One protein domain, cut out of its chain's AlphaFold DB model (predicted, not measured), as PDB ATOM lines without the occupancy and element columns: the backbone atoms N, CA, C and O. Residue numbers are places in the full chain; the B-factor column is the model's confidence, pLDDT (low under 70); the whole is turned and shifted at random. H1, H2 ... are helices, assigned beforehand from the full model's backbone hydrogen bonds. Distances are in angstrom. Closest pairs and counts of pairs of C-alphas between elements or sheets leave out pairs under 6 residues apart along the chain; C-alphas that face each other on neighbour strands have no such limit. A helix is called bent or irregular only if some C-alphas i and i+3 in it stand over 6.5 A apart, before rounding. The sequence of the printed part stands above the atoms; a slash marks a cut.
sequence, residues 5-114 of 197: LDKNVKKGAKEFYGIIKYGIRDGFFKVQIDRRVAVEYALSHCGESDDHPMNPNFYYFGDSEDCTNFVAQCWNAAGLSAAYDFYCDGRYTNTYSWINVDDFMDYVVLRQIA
ATOM      1  N   LEU A   5      43.674 -17.353  68.057       50.16
ATOM      2  CA  LEU A   5      43.129 -18.665  67.733       50.16
ATOM      3  C   LEU A   5      41.636 -18.582  67.385       50.16
ATOM      4  O   LEU A   5      41.201 -19.215  66.432       50.16
ATOM      5  N   ASP A   6      40.861 -17.774  68.114       65.75
ATOM      6  CA  ASP A   6      39.410 -17.646  67.897       65.75
ATOM      7  C   ASP A   6      39.083 -16.958  66.559       65.75
ATOM      8  O   ASP A   6      38.211 -17.408  65.817       65.75
ATOM      9  N   LYS A   7      39.836 -15.913  66.187       59.69
ATOM     10  CA  LYS A   7      39.668 -15.233  64.891       59.69
ATOM     11  C   LYS A   7      40.047 -16.143  63.726       59.69
ATOM     12  O   LYS A   7      39.280 -16.254  62.773       59.69
ATOM     13  N   ASN A   8      41.170 -16.851  63.835       65.50
ATOM     14  CA  ASN A   8      41.630 -17.778  62.799       65.50
ATOM     15  C   ASN A   8      40.679 -18.970  62.621       65.50
ATOM     16  O   ASN A   8      40.389 -19.365  61.493       65.50
ATOM     17  N   VAL A   9      40.126 -19.505  63.716       70.88
ATOM     18  CA  VAL A   9      39.110 -20.570  63.666       70.88
ATOM     19  C   VAL A   9      37.816 -20.065  63.019       70.88
ATOM     20  O   VAL A   9      37.258 -20.744  62.158       70.88
ATOM     21  N   LYS A  10      37.355 -18.856  63.367       67.38
ATOM     22  CA  LYS A  10      36.169 -18.234  62.752       67.38
ATOM     23  C   LYS A  10      36.363 -17.950  61.260       67.38
ATOM     24  O   LYS A  10      35.442 -18.195  60.483       67.38
ATOM     25  N   LYS A  11      37.550 -17.483  60.858       68.81
ATOM     26  CA  LYS A  11      37.927 -17.274  59.451       68.81
ATOM     27  C   LYS A  11      37.889 -18.592  58.675       68.81
ATOM     28  O   LYS A  11      37.131 -18.695  57.714       68.81
ATOM     29  N   GLY A  12      38.589 -19.621  59.159       68.38
ATOM     30  CA  GLY A  12      38.618 -20.936  58.510       68.38
ATOM     31  C   GLY A  12      37.234 -21.588  58.392       68.38
ATOM     32  O   GLY A  12      36.916 -22.190  57.368       68.38
ATOM     33  N   ALA A  13      36.364 -21.418  59.395       70.44
ATOM     34  CA  ALA A  13      34.989 -21.921  59.342       70.44
ATOM     35  C   ALA A  13      34.127 -21.208  58.281       70.44
ATOM     36  O   ALA A  13      33.353 -21.864  57.579       70.44
ATOM     37  N   LYS A  14      34.266 -19.880  58.136       66.19
ATOM     38  CA  LYS A  14      33.568 -19.101  57.097       66.19
ATOM     39  C   LYS A  14      34.044 -19.479  55.694       66.19
ATOM     40  O   LYS A  14      33.217 -19.718  54.818       66.19
ATOM     41  N   GLU A  15      35.354 -19.590  55.497       68.00
ATOM     42  CA  GLU A  15      35.944 -19.997  54.215       68.00
ATOM     43  C   GLU A  15      35.457 -21.392  53.795       68.00
ATOM     44  O   GLU A  15      35.004 -21.588  52.667       68.00
ATOM     45  N   PHE A  16      35.440 -22.349  54.729       68.50
ATOM     46  CA  PHE A  16      34.956 -23.705  54.467       68.50
ATOM     47  C   PHE A  16      33.460 -23.757  54.106       68.50
ATOM     48  O   PHE A  16      33.072 -24.479  53.185       68.50
ATOM     49  N   TYR A  17      32.614 -22.968  54.779       66.88
ATOM     50  CA  TYR A  17      31.195 -22.851  54.421       66.88
ATOM     51  C   TYR A  17      31.008 -22.304  53.000       66.88
ATOM     52  O   TYR A  17      30.176 -22.818  52.248       66.88
ATOM     53  N   GLY A  18      31.802 -21.299  52.619       62.12
ATOM     54  CA  GLY A  18      31.829 -20.768  51.257       62.12
ATOM     55  C   GLY A  18      32.098 -21.845  50.219       62.12
ATOM     56  O   GLY A  18      31.352 -21.977  49.246       62.12
ATOM     57  N   ILE A  19      33.110 -22.678  50.478       66.31
ATOM     58  CA  ILE A  19      33.482 -23.756  49.564       66.31
ATOM     59  C   ILE A  19      32.315 -24.734  49.361       66.31
ATOM     60  O   ILE A  19      31.945 -25.046  48.225       66.31
ATOM     61  N   ILE A  20      31.688 -25.175  50.457       66.50
ATOM     62  CA  ILE A  20      30.561 -26.120  50.416       66.50
ATOM     63  C   ILE A  20      29.354 -25.530  49.679       66.50
ATOM     64  O   ILE A  20      28.717 -26.230  48.893       66.50
ATOM     65  N   LYS A  21      29.012 -24.263  49.937       64.25
ATOM     66  CA  LYS A  21      27.784 -23.655  49.408       64.25
ATOM     67  C   LYS A  21      27.879 -23.305  47.927       64.25
ATOM     68  O   LYS A  21      26.876 -23.414  47.225       64.25
ATOM     69  N   TYR A  22      29.052 -22.884  47.460       58.22
ATOM     70  CA  TYR A  22      29.195 -22.319  46.119       58.22
ATOM     71  C   TYR A  22      29.944 -23.244  45.126       58.22
ATOM     72  O   TYR A  22      29.863 -22.995  43.926       58.22
ATOM     73  N   GLY A  23      30.638 -24.305  45.596       55.72
ATOM     74  CA  GLY A  23      31.318 -25.366  44.806       55.72
ATOM     75  C   GLY A  23      32.561 -24.971  43.972       55.72
ATOM     76  O   GLY A  23      32.539 -23.968  43.282       55.72
ATOM     77  N   ILE A  24      33.646 -25.762  43.975       53.00
ATOM     78  CA  ILE A  24      34.944 -25.402  43.348       53.00
ATOM     79  C   ILE A  24      34.786 -25.076  41.847       53.00
ATOM     80  O   ILE A  24      34.383 -25.943  41.069       53.00
ATOM     81  N   ARG A  25      35.139 -23.853  41.421       53.41
ATOM     82  CA  ARG A  25      35.247 -23.461  40.000       53.41
ATOM     83  C   ARG A  25      36.701 -23.164  39.627       53.41
ATOM     84  O   ARG A  25      37.473 -22.705  40.460       53.41
ATOM     85  N   ASP A  26      37.048 -23.486  38.381       49.22
ATOM     86  CA  ASP A  26      38.413 -23.583  37.847       49.22
ATOM     87  C   ASP A  26      39.285 -22.337  38.111       49.22
ATOM     88  O   ASP A  26      38.847 -21.197  37.946       49.22
ATOM     89  N   GLY A  27      40.542 -22.568  38.500       48.69
ATOM     90  CA  GLY A  27      41.478 -21.576  39.055       48.69
ATOM     91  C   GLY A  27      42.060 -20.569  38.056       48.69
ATOM     92  O   GLY A  27      43.037 -19.896  38.371       48.69
ATOM     93  N   PHE A  28      41.486 -20.469  36.854       53.00
ATOM     94  CA  PHE A  28      41.998 -19.653  35.747       53.00
ATOM     95  C   PHE A  28      40.986 -18.638  35.195       53.00
ATOM     96  O   PHE A  28      41.198 -18.068  34.120       53.00
ATOM     97  N   PHE A  29      39.886 -18.371  35.906       66.56
ATOM     98  CA  PHE A  29      38.939 -17.343  35.483       66.56
ATOM     99  C   PHE A  29      39.458 -15.939  35.826       66.56
ATOM    100  O   PHE A  29      39.643 -15.592  36.991       66.56
ATOM    101  N   LYS A  30      39.685 -15.110  34.801       84.88
ATOM    102  CA  LYS A  30      40.044 -13.698  34.981       84.88
ATOM    103  C   LYS A  30      38.825 -12.937  35.489       84.88
ATOM    104  O   LYS A  30      37.912 -12.655  34.715       84.88
ATOM    105  N   VAL A  31      38.825 -12.590  36.771       90.56
ATOM    106  CA  VAL A  31      37.812 -11.697  37.337       90.56
ATOM    107  C   VAL A  31      38.032 -10.304  36.758       90.56
ATOM    108  O   VAL A  31      39.084  -9.694  36.955       90.56
ATOM    109  N   GLN A  32      37.047  -9.829  36.005       94.06
ATOM    110  CA  GLN A  32      37.023  -8.475  35.470       94.06
ATOM    111  C   GLN A  32      36.273  -7.561  36.430       94.06
ATOM    112  O   GLN A  32      35.251  -7.958  36.988       94.06
ATOM    113  N   ILE A  33      36.783  -6.344  36.603       95.94
ATOM    114  CA  ILE A  33      36.137  -5.306  37.409       95.94
ATOM    115  C   ILE A  33      35.750  -4.156  36.482       95.94
ATOM    116  O   ILE A  33      36.623  -3.476  35.934       95.94
ATOM    117  N   ASP A  34      34.449  -3.938  36.313       97.12
ATOM    118  CA  ASP A  34      33.912  -2.793  35.582       97.12
ATOM    119  C   ASP A  34      33.943  -1.552  36.477       97.12
ATOM    120  O   ASP A  34      33.112  -1.353  37.368       97.12
ATOM    121  N   ARG A  35      34.937  -0.695  36.239       97.06
ATOM    122  CA  ARG A  35      35.155   0.509  37.047       97.06
ATOM    123  C   ARG A  35      33.961   1.455  37.024       97.06
ATOM    124  O   ARG A  35      33.692   2.090  38.037       97.06
ATOM    125  N   ARG A  36      33.237   1.540  35.902       96.25
ATOM    126  CA  ARG A  36      32.059   2.407  35.792       96.25
ATOM    127  C   ARG A  36      30.965   1.911  36.729       96.25
ATOM    128  O   ARG A  36      30.459   2.698  37.519       96.25
ATOM    129  N   VAL A  37      30.675   0.610  36.702       97.69
ATOM    130  CA  VAL A  37      29.674   0.001  37.593       97.69
ATOM    131  C   VAL A  37      30.060   0.175  39.062       97.69
ATOM    132  O   VAL A  37      29.202   0.482  39.885       97.69
ATOM    133  N   ALA A  38      31.349   0.041  39.397       98.06
ATOM    134  CA  ALA A  38      31.824   0.248  40.764       98.06
ATOM    135  C   ALA A  38      31.569   1.689  41.251       98.06
ATOM    136  O   ALA A  38      31.087   1.888  42.364       98.06
ATOM    137  N   VAL A  39      31.856   2.689  40.407       98.12
ATOM    138  CA  VAL A  39      31.618   4.110  40.709       98.12
ATOM    139  C   VAL A  39      30.126   4.426  40.786       98.12
ATOM    140  O   VAL A  39      29.702   5.104  41.717       98.12
ATOM    141  N   GLU A  40      29.326   3.933  39.840       97.44
ATOM    142  CA  GLU A  40      27.871   4.127  39.835       97.44
ATOM    143  C   GLU A  40      27.243   3.565  41.107       97.44
ATOM    144  O   GLU A  40      26.502   4.273  41.782       97.44
ATOM    145  N   TYR A  41      27.613   2.339  41.490       97.94
ATOM    146  CA  TYR A  41      27.158   1.742  42.741       97.94
ATOM    147  C   TYR A  41      27.538   2.612  43.942       97.94
ATOM    148  O   TYR A  41      26.698   2.895  44.794       97.94
ATOM    149  N   ALA A  42      28.797   3.053  43.999       97.94
ATOM    150  CA  ALA A  42      29.297   3.858  45.100       97.94
ATOM    151  C   ALA A  42      28.519   5.167  45.260       97.94
ATOM    152  O   ALA A  42      28.110   5.510  46.366       97.94
ATOM    153  N   LEU A  43      28.287   5.883  44.158       97.06
ATOM    154  CA  LEU A  43      27.563   7.151  44.170       97.06
ATOM    155  C   LEU A  43      26.068   6.958  44.429       97.06
ATOM    156  O   LEU A  43      25.461   7.799  45.074       97.06
ATOM    157  N   SER A  44      25.457   5.859  43.984       97.12
ATOM    158  CA  SER A  44      24.057   5.559  44.313       97.12
ATOM    159  C   SER A  44      23.855   5.175  45.777       97.12
ATOM    160  O   SER A  44      22.753   5.351  46.292       97.12
ATOM    161  N   HIS A  45      24.891   4.650  46.438       97.06
ATOM    162  CA  HIS A  45      24.754   4.034  47.753       97.06
ATOM    163  C   HIS A  45      25.658   4.593  48.847       97.06
ATOM    164  O   HIS A  45      25.817   3.924  49.858       97.06
ATOM    165  N   CYS A  46      26.250   5.780  48.698       94.88
ATOM    166  CA  CYS A  46      27.242   6.327  49.639       94.88
ATOM    167  C   CYS A  46      26.706   6.651  51.053       94.88
ATOM    168  O   CYS A  46      27.499   6.881  51.960       94.88
ATOM    169  N   GLY A  47      25.389   6.647  51.269       91.88
ATOM    170  CA  GLY A  47      24.755   6.819  52.581       91.88
ATOM    171  C   GLY A  47      24.694   8.261  53.094       91.88
ATOM    172  O   GLY A  47      24.356   8.462  54.256       91.88
ATOM    173  N   GLU A  48      25.038   9.254  52.270       90.19
ATOM    174  CA  GLU A  48      25.143  10.663  52.686       90.19
ATOM    175  C   GLU A  48      23.773  11.366  52.786       90.19
ATOM    176  O   GLU A  48      23.619  12.327  53.540       90.19
ATOM    177  N   SER A  49      22.762  10.895  52.049       89.44
ATOM    178  CA  SER A  49      21.415  11.481  52.022       89.44
ATOM    179  C   SER A  49      20.347  10.468  51.591       89.44
ATOM    180  O   SER A  49      20.670   9.355  51.175       89.44
ATOM    181  N   ASP A  50      19.071  10.866  51.635       89.44
ATOM    182  CA  ASP A  50      17.948  10.060  51.125       89.44
ATOM    183  C   ASP A  50      18.032   9.803  49.608       89.44
ATOM    184  O   ASP A  50      17.533   8.785  49.130       89.44
ATOM    185  N   ASP A  51      18.687  10.695  48.855       90.62
ATOM    186  CA  ASP A  51      18.939  10.531  47.414       90.62
ATOM    187  C   ASP A  51      20.096   9.557  47.134       90.62
ATOM    188  O   ASP A  51      20.197   8.996  46.041       90.62
ATOM    189  N   HIS A  52      20.950   9.327  48.134       89.56
ATOM    190  CA  HIS A  52      22.094   8.425  48.073       89.56
ATOM    191  C   HIS A  52      22.104   7.457  49.266       89.56
ATOM    192  O   HIS A  52      23.063   7.447  50.043       89.56
ATOM    193  N   PRO A  53      21.047   6.651  49.463       94.12
ATOM    194  CA  PRO A  53      20.885   5.853  50.668       94.12
ATOM    195  C   PRO A  53      21.836   4.654  50.667       94.12
ATOM    196  O   PRO A  53      22.144   4.086  49.618       94.12
ATOM    197  N   MET A  54      22.231   4.179  51.850       93.25
ATOM    198  CA  MET A  54      22.898   2.876  51.974       93.25
ATOM    199  C   MET A  54      22.049   1.778  51.309       93.25
ATOM    200  O   MET A  54      20.818   1.818  51.378       93.25
ATOM    201  N   ASN A  55      22.675   0.784  50.668       94.44
ATOM    202  CA  ASN A  55      21.918  -0.275  49.996       94.44
ATOM    203  C   ASN A  55      21.161  -1.143  51.025       94.44
ATOM    204  O   ASN A  55      21.803  -1.890  51.766       94.44
ATOM    205  N   PRO A  56      19.811  -1.146  51.033       92.44
ATOM    206  CA  PRO A  56      19.030  -1.875  52.036       92.44
ATOM    207  C   PRO A  56      19.124  -3.404  51.907       92.44
ATOM    208  O   PRO A  56      18.685  -4.125  52.802       92.44
ATOM    209  N   ASN A  57      19.674  -3.918  50.802       93.06
ATOM    210  CA  ASN A  57      19.884  -5.351  50.601       93.06
ATOM    211  C   ASN A  57      21.110  -5.895  51.345       93.06
ATOM    212  O   ASN A  57      21.271  -7.114  51.405       93.06
ATOM    213  N   PHE A  58      21.962  -5.024  51.889       93.00
ATOM    214  CA  PHE A  58      23.137  -5.414  52.656       93.00
ATOM    215  C   PHE A  58      23.019  -4.927  54.094       93.00
ATOM    216  O   PHE A  58      22.698  -3.774  54.366       93.00
ATOM    217  N   TYR A  59      23.277  -5.835  55.028       90.25
ATOM    218  CA  TYR A  59      23.308  -5.525  56.445       90.25
ATOM    219  C   TYR A  59      24.422  -4.523  56.763       90.25
ATOM    220  O   TYR A  59      25.524  -4.617  56.226       90.25
ATOM    221  N   TYR A  60      24.117  -3.595  57.668       89.25
ATOM    222  CA  TYR A  60      25.078  -2.661  58.235       89.25
ATOM    223  C   TYR A  60      25.869  -3.345  59.352       89.25
ATOM    224  O   TYR A  60      25.293  -3.723  60.375       89.25
ATOM    225  N   PHE A  61      27.182  -3.501  59.176       84.56
ATOM    226  CA  PHE A  61      28.037  -4.230  60.126       84.56
ATOM    227  C   PHE A  61      28.612  -3.357  61.255       84.56
ATOM    228  O   PHE A  61      29.383  -3.840  62.081       84.56
ATOM    229  N   GLY A  62      28.207  -2.087  61.339       84.81
ATOM    230  CA  GLY A  62      28.787  -1.125  62.275       84.81
ATOM    231  C   GLY A  62      30.003  -0.406  61.691       84.81
ATOM    232  O   GLY A  62      30.641  -0.893  60.758       84.81
ATOM    233  N   ASP A  63      30.355   0.742  62.276       81.50
ATOM    234  CA  ASP A  63      31.308   1.688  61.676       81.50
ATOM    235  C   ASP A  63      32.685   1.063  61.393       81.50
ATOM    236  O   ASP A  63      33.351   1.431  60.426       81.50
ATOM    237  N   SER A  64      33.119   0.091  62.204       81.75
ATOM    238  CA  SER A  64      34.429  -0.562  62.072       81.75
ATOM    239  C   SER A  64      34.533  -1.554  60.911       81.75
ATOM    240  O   SER A  64      35.638  -1.864  60.478       81.75
ATOM    241  N   GLU A  65      33.412  -2.082  60.425       87.38
ATOM    242  CA  GLU A  65      33.375  -3.135  59.396       87.38
ATOM    243  C   GLU A  65      32.727  -2.640  58.096       87.38
ATOM    244  O   GLU A  65      33.013  -3.142  57.003       87.38
ATOM    245  N   ASP A  66      31.888  -1.607  58.188       91.62
ATOM    246  CA  ASP A  66      31.055  -1.179  57.072       91.62
ATOM    247  C   ASP A  66      31.838  -0.499  55.940       91.62
ATOM    248  O   ASP A  66      31.456  -0.588  54.777       91.62
ATOM    249  N   CYS A  67      33.010   0.079  56.231       94.31
ATOM    250  CA  CYS A  67      33.901   0.585  55.185       94.31
ATOM    251  C   CYS A  67      34.301  -0.500  54.177       94.31
ATOM    252  O   CYS A  67      34.283  -0.265  52.967       94.31
ATOM    253  N   THR A  68      34.631  -1.701  54.661       96.62
ATOM    254  CA  THR A  68      34.993  -2.814  53.781       96.62
ATOM    255  C   THR A  68      33.748  -3.416  53.148       96.62
ATOM    256  O   THR A  68      33.763  -3.668  51.947       96.62
ATOM    257  N   ASN A  69      32.655  -3.555  53.911       95.75
ATOM    258  CA  ASN A  69      31.357  -3.991  53.385       95.75
ATOM    259  C   ASN A  69      30.945  -3.155  52.164       95.75
ATOM    260  O   ASN A  69      30.551  -3.706  51.139       95.75
ATOM    261  N   PHE A  70      31.087  -1.833  52.243       97.56
ATOM    262  CA  PHE A  70      30.742  -0.919  51.165       97.56
ATOM    263  C   PHE A  70      31.600  -1.122  49.913       97.56
ATOM    264  O   PHE A  70      31.064  -1.309  48.818       97.56
ATOM    265  N   VAL A  71      32.931  -1.129  50.039       98.12
ATOM    266  CA  VAL A  71      33.796  -1.321  48.861       98.12
ATOM    267  C   VAL A  71      33.680  -2.738  48.291       98.12
ATOM    268  O   VAL A  71      33.753  -2.916  47.074       98.12
ATOM    269  N   ALA A  72      33.412  -3.732  49.146       97.56
ATOM    270  CA  ALA A  72      33.094  -5.094  48.744       97.56
ATOM    271  C   ALA A  72      31.817  -5.139  47.910       97.56
ATOM    272  O   ALA A  72      31.821  -5.753  46.847       97.56
ATOM    273  N   GLN A  73      30.758  -4.440  48.324       97.56
ATOM    274  CA  GLN A  73      29.542  -4.301  47.525       97.56
ATOM    275  C   GLN A  73      29.819  -3.641  46.165       97.56
ATOM    276  O   GLN A  73      29.370  -4.161  45.143       97.56
ATOM    277  N   CYS A  74      30.599  -2.553  46.141       98.25
ATOM    278  CA  CYS A  74      30.949  -1.846  44.905       98.25
ATOM    279  C   CYS A  74      31.656  -2.774  43.906       98.25
ATOM    280  O   CYS A  74      31.241  -2.891  42.753       98.25
ATOM    281  N   TRP A  75      32.707  -3.477  44.341       98.12
ATOM    282  CA  TRP A  75      33.429  -4.411  43.474       98.12
ATOM    283  C   TRP A  75      32.623  -5.672  43.156       98.12
ATOM    284  O   TRP A  75      32.727  -6.191  42.045       98.12
ATOM    285  N   ASN A  76      31.775  -6.147  44.070       96.50
ATOM    286  CA  ASN A  76      30.882  -7.283  43.832       96.50
ATOM    287  C   ASN A  76      29.876  -6.991  42.711       96.50
ATOM    288  O   ASN A  76      29.707  -7.828  41.818       96.50
ATOM    289  N   ALA A  77      29.269  -5.797  42.719       96.25
ATOM    290  CA  ALA A  77      28.414  -5.310  41.637       96.25
ATOM    291  C   ALA A  77      29.187  -5.148  40.318       96.25
ATOM    292  O   ALA A  77      28.655  -5.435  39.248       96.25
ATOM    293  N   ALA A  78      30.460  -4.758  40.400       96.69
ATOM    294  CA  ALA A  78      31.340  -4.550  39.254       96.69
ATOM    295  C   ALA A  78      31.973  -5.825  38.666       96.69
ATOM    296  O   ALA A  78      32.714  -5.726  37.691       96.69
ATOM    297  N   GLY A  79      31.705  -7.007  39.228       94.75
ATOM    298  CA  GLY A  79      32.163  -8.288  38.673       94.75
ATOM    299  C   GLY A  79      32.961  -9.175  39.627       94.75
ATOM    300  O   GLY A  79      33.163 -10.349  39.318       94.75
ATOM    301  N   LEU A  80      33.339  -8.692  40.819       93.94
ATOM    302  CA  LEU A  80      33.983  -9.527  41.845       93.94
ATOM    303  C   LEU A  80      33.080 -10.686  42.302       93.94
ATOM    304  O   LEU A  80      33.593 -11.706  42.740       93.94
ATOM    305  N   SER A  81      31.761 -10.588  42.111       91.50
ATOM    306  CA  SER A  81      30.809 -11.695  42.319       91.50
ATOM    307  C   SER A  81      31.086 -12.937  41.460       91.50
ATOM    308  O   SER A  81      30.590 -14.020  41.766       91.50
ATOM    309  N   ALA A  82      31.871 -12.810  40.386       86.38
ATOM    310  CA  ALA A  82      32.342 -13.950  39.604       86.38
ATOM    311  C   ALA A  82      33.479 -14.721  40.300       86.38
ATOM    312  O   ALA A  82      33.775 -15.853  39.910       86.38
ATOM    313  N   ALA A  83      34.121 -14.124  41.311       85.50
ATOM    314  CA  ALA A  83      35.109 -14.797  42.137       85.50
ATOM    315  C   ALA A  83      34.408 -15.827  43.029       85.50
ATOM    316  O   ALA A  83      33.432 -15.539  43.716       85.50
ATOM    317  N   TYR A  84      34.909 -17.053  42.986       73.06
ATOM    318  CA  TYR A  84      34.212 -18.221  43.506       73.06
ATOM    319  C   TYR A  84      33.873 -18.139  45.006       73.06
ATOM    320  O   TYR A  84      32.763 -18.457  45.431       73.06
ATOM    321  N   ASP A  85      34.851 -17.747  45.804       80.19
ATOM    322  CA  ASP A  85      34.815 -17.800  47.257       80.19
ATOM    323  C   ASP A  85      34.746 -16.405  47.881       80.19
ATOM    324  O   ASP A  85      35.076 -16.259  49.052       80.19
ATOM    325  N   PHE A  86      34.301 -15.403  47.114       87.44
ATOM    326  CA  PHE A  86      33.922 -14.082  47.610       87.44
ATOM    327  C   PHE A  86      32.399 -13.977  47.657       87.44
ATOM    328  O   PHE A  86      31.741 -13.914  46.622       87.44
ATOM    329  N   TYR A  87      31.807 -13.970  48.851       85.31
ATOM    330  CA  TYR A  87      30.352 -13.888  48.975       85.31
ATOM    331  C   TYR A  87      29.897 -13.131  50.223       85.31
ATOM    332  O   TYR A  87      30.577 -13.097  51.257       85.31
ATOM    333  N   CYS A  88      28.685 -12.595  50.114       88.00
ATOM    334  CA  CYS A  88      27.823 -12.131  51.191       88.00
ATOM    335  C   CYS A  88      26.374 -12.395  50.776       88.00
ATOM    336  O   CYS A  88      25.995 -12.128  49.637       88.00
ATOM    337  N   ASP A  89      25.559 -12.938  51.678       86.19
ATOM    338  CA  ASP A  89      24.131 -13.191  51.441       86.19
ATOM    339  C   ASP A  89      23.246 -11.952  51.659       86.19
ATOM    340  O   ASP A  89      22.026 -12.070  51.768       86.19
ATOM    341  N   GLY A  90      23.864 -10.772  51.767       82.94
ATOM    342  CA  GLY A  90      23.208  -9.526  52.156       82.94
ATOM    343  C   GLY A  90      22.952  -9.415  53.662       82.94
ATOM    344  O   GLY A  90      22.455  -8.394  54.128       82.94
ATOM    345  N   ARG A  91      23.272 -10.445  54.451       82.44
ATOM    346  CA  ARG A  91      23.047 -10.500  55.900       82.44
ATOM    347  C   ARG A  91      24.297 -11.028  56.605       82.44
ATOM    348  O   ARG A  91      25.408 -10.624  56.297       82.44
ATOM    349  N   TYR A  92      24.136 -11.898  57.599       75.56
ATOM    350  CA  TYR A  92      25.222 -12.332  58.476       75.56
ATOM    351  C   TYR A  92      26.188 -13.329  57.822       75.56
ATOM    352  O   TYR A  92      27.273 -13.566  58.364       75.56
ATOM    353  N   THR A  93      25.823 -13.934  56.685       83.69
ATOM    354  CA  THR A  93      26.649 -14.963  56.052       83.69
ATOM    355  C   THR A  93      27.528 -14.331  54.987       83.69
ATOM    356  O   THR A  93      27.117 -14.125  53.847       83.69
ATOM    357  N   ASN A  94      28.776 -14.066  55.356       86.62
ATOM    358  CA  ASN A  94      29.776 -13.472  54.479       86.62
ATOM    359  C   ASN A  94      31.150 -14.115  54.664       86.62
ATOM    360  O   ASN A  94      31.438 -14.740  55.690       86.62
ATOM    361  N   THR A  95      31.995 -13.923  53.660       86.88
ATOM    362  CA  THR A  95      33.442 -14.138  53.765       86.88
ATOM    363  C   THR A  95      34.059 -13.098  54.685       86.88
ATOM    364  O   THR A  95      33.575 -11.973  54.774       86.88
ATOM    365  N   TYR A  96      35.143 -13.450  55.371       87.94
ATOM    366  CA  TYR A  96      35.796 -12.497  56.267       87.94
ATOM    367  C   TYR A  96      36.403 -11.310  55.493       87.94
ATOM    368  O   TYR A  96      36.285 -10.164  55.922       87.94
ATOM    369  N   SER A  97      36.901 -11.570  54.280       91.88
ATOM    370  CA  SER A  97      37.333 -10.554  53.316       91.88
ATOM    371  C   SER A  97      36.231  -9.581  52.895       91.88
ATOM    372  O   SER A  97      36.556  -8.528  52.377       91.88
ATOM    373  N   TRP A  98      34.943  -9.878  53.100       94.69
ATOM    374  CA  TRP A  98      33.859  -8.940  52.773       94.69
ATOM    375  C   TRP A  98      33.807  -7.733  53.721       94.69
ATOM    376  O   TRP A  98      33.343  -6.668  53.334       94.69
ATOM    377  N   ILE A  99      34.258  -7.896  54.967       93.62
ATOM    378  CA  ILE A  99      34.078  -6.904  56.041       93.62
ATOM    379  C   ILE A  99      35.393  -6.441  56.683       93.62
ATOM    380  O   ILE A  99      35.389  -5.480  57.447       93.62
ATOM    381  N   ASN A 100      36.524  -7.082  56.375       94.62
ATOM    382  CA  ASN A 100      37.827  -6.742  56.945       94.62
ATOM    383  C   ASN A 100      38.811  -6.205  55.890       94.62
ATOM    384  O   ASN A 100      39.003  -6.813  54.839       94.62
ATOM    385  N   VAL A 101      39.457  -5.078  56.204       95.62
ATOM    386  CA  VAL A 101      40.339  -4.314  55.306       95.62
ATOM    387  C   VAL A 101      41.534  -5.128  54.810       95.62
ATOM    388  O   VAL A 101      41.803  -5.148  53.605       95.62
ATOM    389  N   ASP A 102      42.256  -5.788  55.714       94.94
ATOM    390  CA  ASP A 102      43.448  -6.557  55.349       94.94
ATOM    391  C   ASP A 102      43.071  -7.857  54.647       94.94
ATOM    392  O   ASP A 102      43.646  -8.173  53.608       94.94
ATOM    393  N   ASP A 103      42.032  -8.550  55.117       94.12
ATOM    394  CA  ASP A 103      41.575  -9.771  54.453       94.12
ATOM    395  C   ASP A 103      40.995  -9.512  53.058       94.12
ATOM    396  O   ASP A 103      41.136 -10.362  52.180       94.12
ATOM    397  N   PHE A 104      40.365  -8.354  52.815       96.94
ATOM    398  CA  PHE A 104      39.952  -7.958  51.466       96.94
ATOM    399  C   PHE A 104      41.169  -7.805  50.549       96.94
ATOM    400  O   PHE A 104      41.172  -8.345  49.442       96.94
ATOM    401  N   MET A 105      42.212  -7.101  51.010       97.31
ATOM    402  CA  MET A 105      43.449  -6.904  50.250       97.31
ATOM    403  C   MET A 105      44.132  -8.238  49.948       97.31
ATOM    404  O   MET A 105      44.379  -8.540  48.778       97.31
ATOM    405  N   ASP A 106      44.348  -9.067  50.971       94.31
ATOM    406  CA  ASP A 106      44.941 -10.396  50.820       94.31
ATOM    407  C   ASP A 106      44.132 -11.243  49.835       94.31
ATOM    408  O   ASP A 106      44.700 -11.883  48.947       94.31
ATOM    409  N   TYR A 107      42.798 -11.211  49.936       93.25
ATOM    410  CA  TYR A 107      41.916 -11.955  49.046       93.25
ATOM    411  C   TYR A 107      42.149 -11.593  47.576       93.25
ATOM    412  O   TYR A 107      42.389 -12.494  46.762       93.25
ATOM    413  N   VAL A 108      42.088 -10.300  47.232       95.00
ATOM    414  CA  VAL A 108      42.168  -9.847  45.834       95.00
ATOM    415  C   VAL A 108      43.587  -9.921  45.270       95.00
ATOM    416  O   VAL A 108      43.746 -10.150  44.070       95.00
ATOM    417  N   VAL A 109      44.615  -9.771  46.109       94.00
ATOM    418  CA  VAL A 109      46.020  -9.851  45.685       94.00
ATOM    419  C   VAL A 109      46.450 -11.302  45.486       94.00
ATOM    420  O   VAL A 109      46.961 -11.643  44.418       94.00
ATOM    421  N   LEU A 110      46.199 -12.187  46.458       90.44
ATOM    422  CA  LEU A 110      46.598 -13.599  46.367       90.44
ATOM    423  C   LEU A 110      45.896 -14.329  45.215       90.44
ATOM    424  O   LEU A 110      46.465 -15.254  44.637       90.44
ATOM    425  N   ARG A 111      44.685 -13.893  44.846       88.44
ATOM    426  CA  ARG A 111      43.922 -14.434  43.708       88.44
ATOM    427  C   ARG A 111      44.213 -13.745  42.376       88.44
ATOM    428  O   ARG A 111      43.549 -14.051  41.394       88.44
ATOM    429  N   GLN A 112      45.189 -12.833  42.320       91.62
ATOM    430  CA  GLN A 112      45.543 -12.105  41.094       91.62
ATOM    431  C   GLN A 112      44.330 -11.392  40.460       91.62
ATOM    432  O   GLN A 112      44.148 -11.382  39.242       91.62
ATOM    433  N   ILE A 113      43.479 -10.803  41.300       93.88
ATOM    434  CA  ILE A 113      42.341  -9.974  40.883       93.88
ATOM    435  C   ILE A 113      42.772  -8.508  40.841       93.88
ATOM    436  O   ILE A 113      42.445  -7.782  39.902       93.88
ATOM    437  N   ALA A 114      43.550  -8.082  41.835       96.62
ATOM    438  CA  ALA A 114      44.085  -6.735  41.945       96.62
ATOM    439  C   ALA A 114      45.568  -6.758  42.331       96.62
ATOM    440  O   ALA A 114      46.103  -7.767  42.787       96.62
TER     441      ALA A 114
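What this domain is: This is residues 5 to 114 of the 197 residues of the protein "Putative amidase domain containing protein" of Pelosinus fermentans JBW45 (UniProt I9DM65). Three helices make a loose group, with H3 between H2, which packs on it at a steep angle, and H4, while the longest helix, H1, is set off to one side and touches no other helix. A long stretch without named elements, residues 78 to 100, winds through the middle of the domain. The printed part has 110 residues with four named helices, in the order H1, H2, H3, H4, and no named strand; the class is all helix, though under half of the residues, 54, are in named elements. The whole is compact, with a radius of gyration of the C-alphas of 14.0 A and spans of 39 by 32 by 23 A.

Where its parts are: Find C-alpha 5 at (43.129, -18.665, 67.733); from there H1, residues 5 to 22, runs 26.0 A. Next look for H2, residues 35 to 45, 15.3 A long. H3, residues 63 to 77, is 21.4 A long and irregular: C-alphas 64 and 67 are 7.0 A apart. H4, residues 101 to 110, runs 14.3 A and ends at C-alpha 110, at (46.598, -13.599, 46.367).

How they stand to each other: H1 is apart from H2, H3 and H4. H2 and H3 touch, opposite ways at a steep tilt of 46 degrees; their closest C-alphas, of Ala 38 and Cys 74, are 4.7 A apart. H3, with residues 68 to 72 alone, only just touches H4, with 3 pairs of C-alphas within 8 A; the closest are those of Thr 68 and Val 101, 5.8 A apart. These two run the same way at a shallow tilt of 33 degrees, only just short of steep. H2 and H4 are apart. In H1, H2 and H4 every O i to N i+4 pair is within hydrogen-bond range; in H3, 9 of 11 are.

The domain as a whole: The two C-alphas farthest apart, of Leu 5 and Asp 51, are 43.0 A apart. The printed part has no cut, and its three links, H1 to H2, H2 to H3 and H3 to H4, are long. Look in the B-factor column for pLDDT under 70 at residues 5 to 8, 10 to 12 and 14 to 29; the mean of the printed part is 85.2.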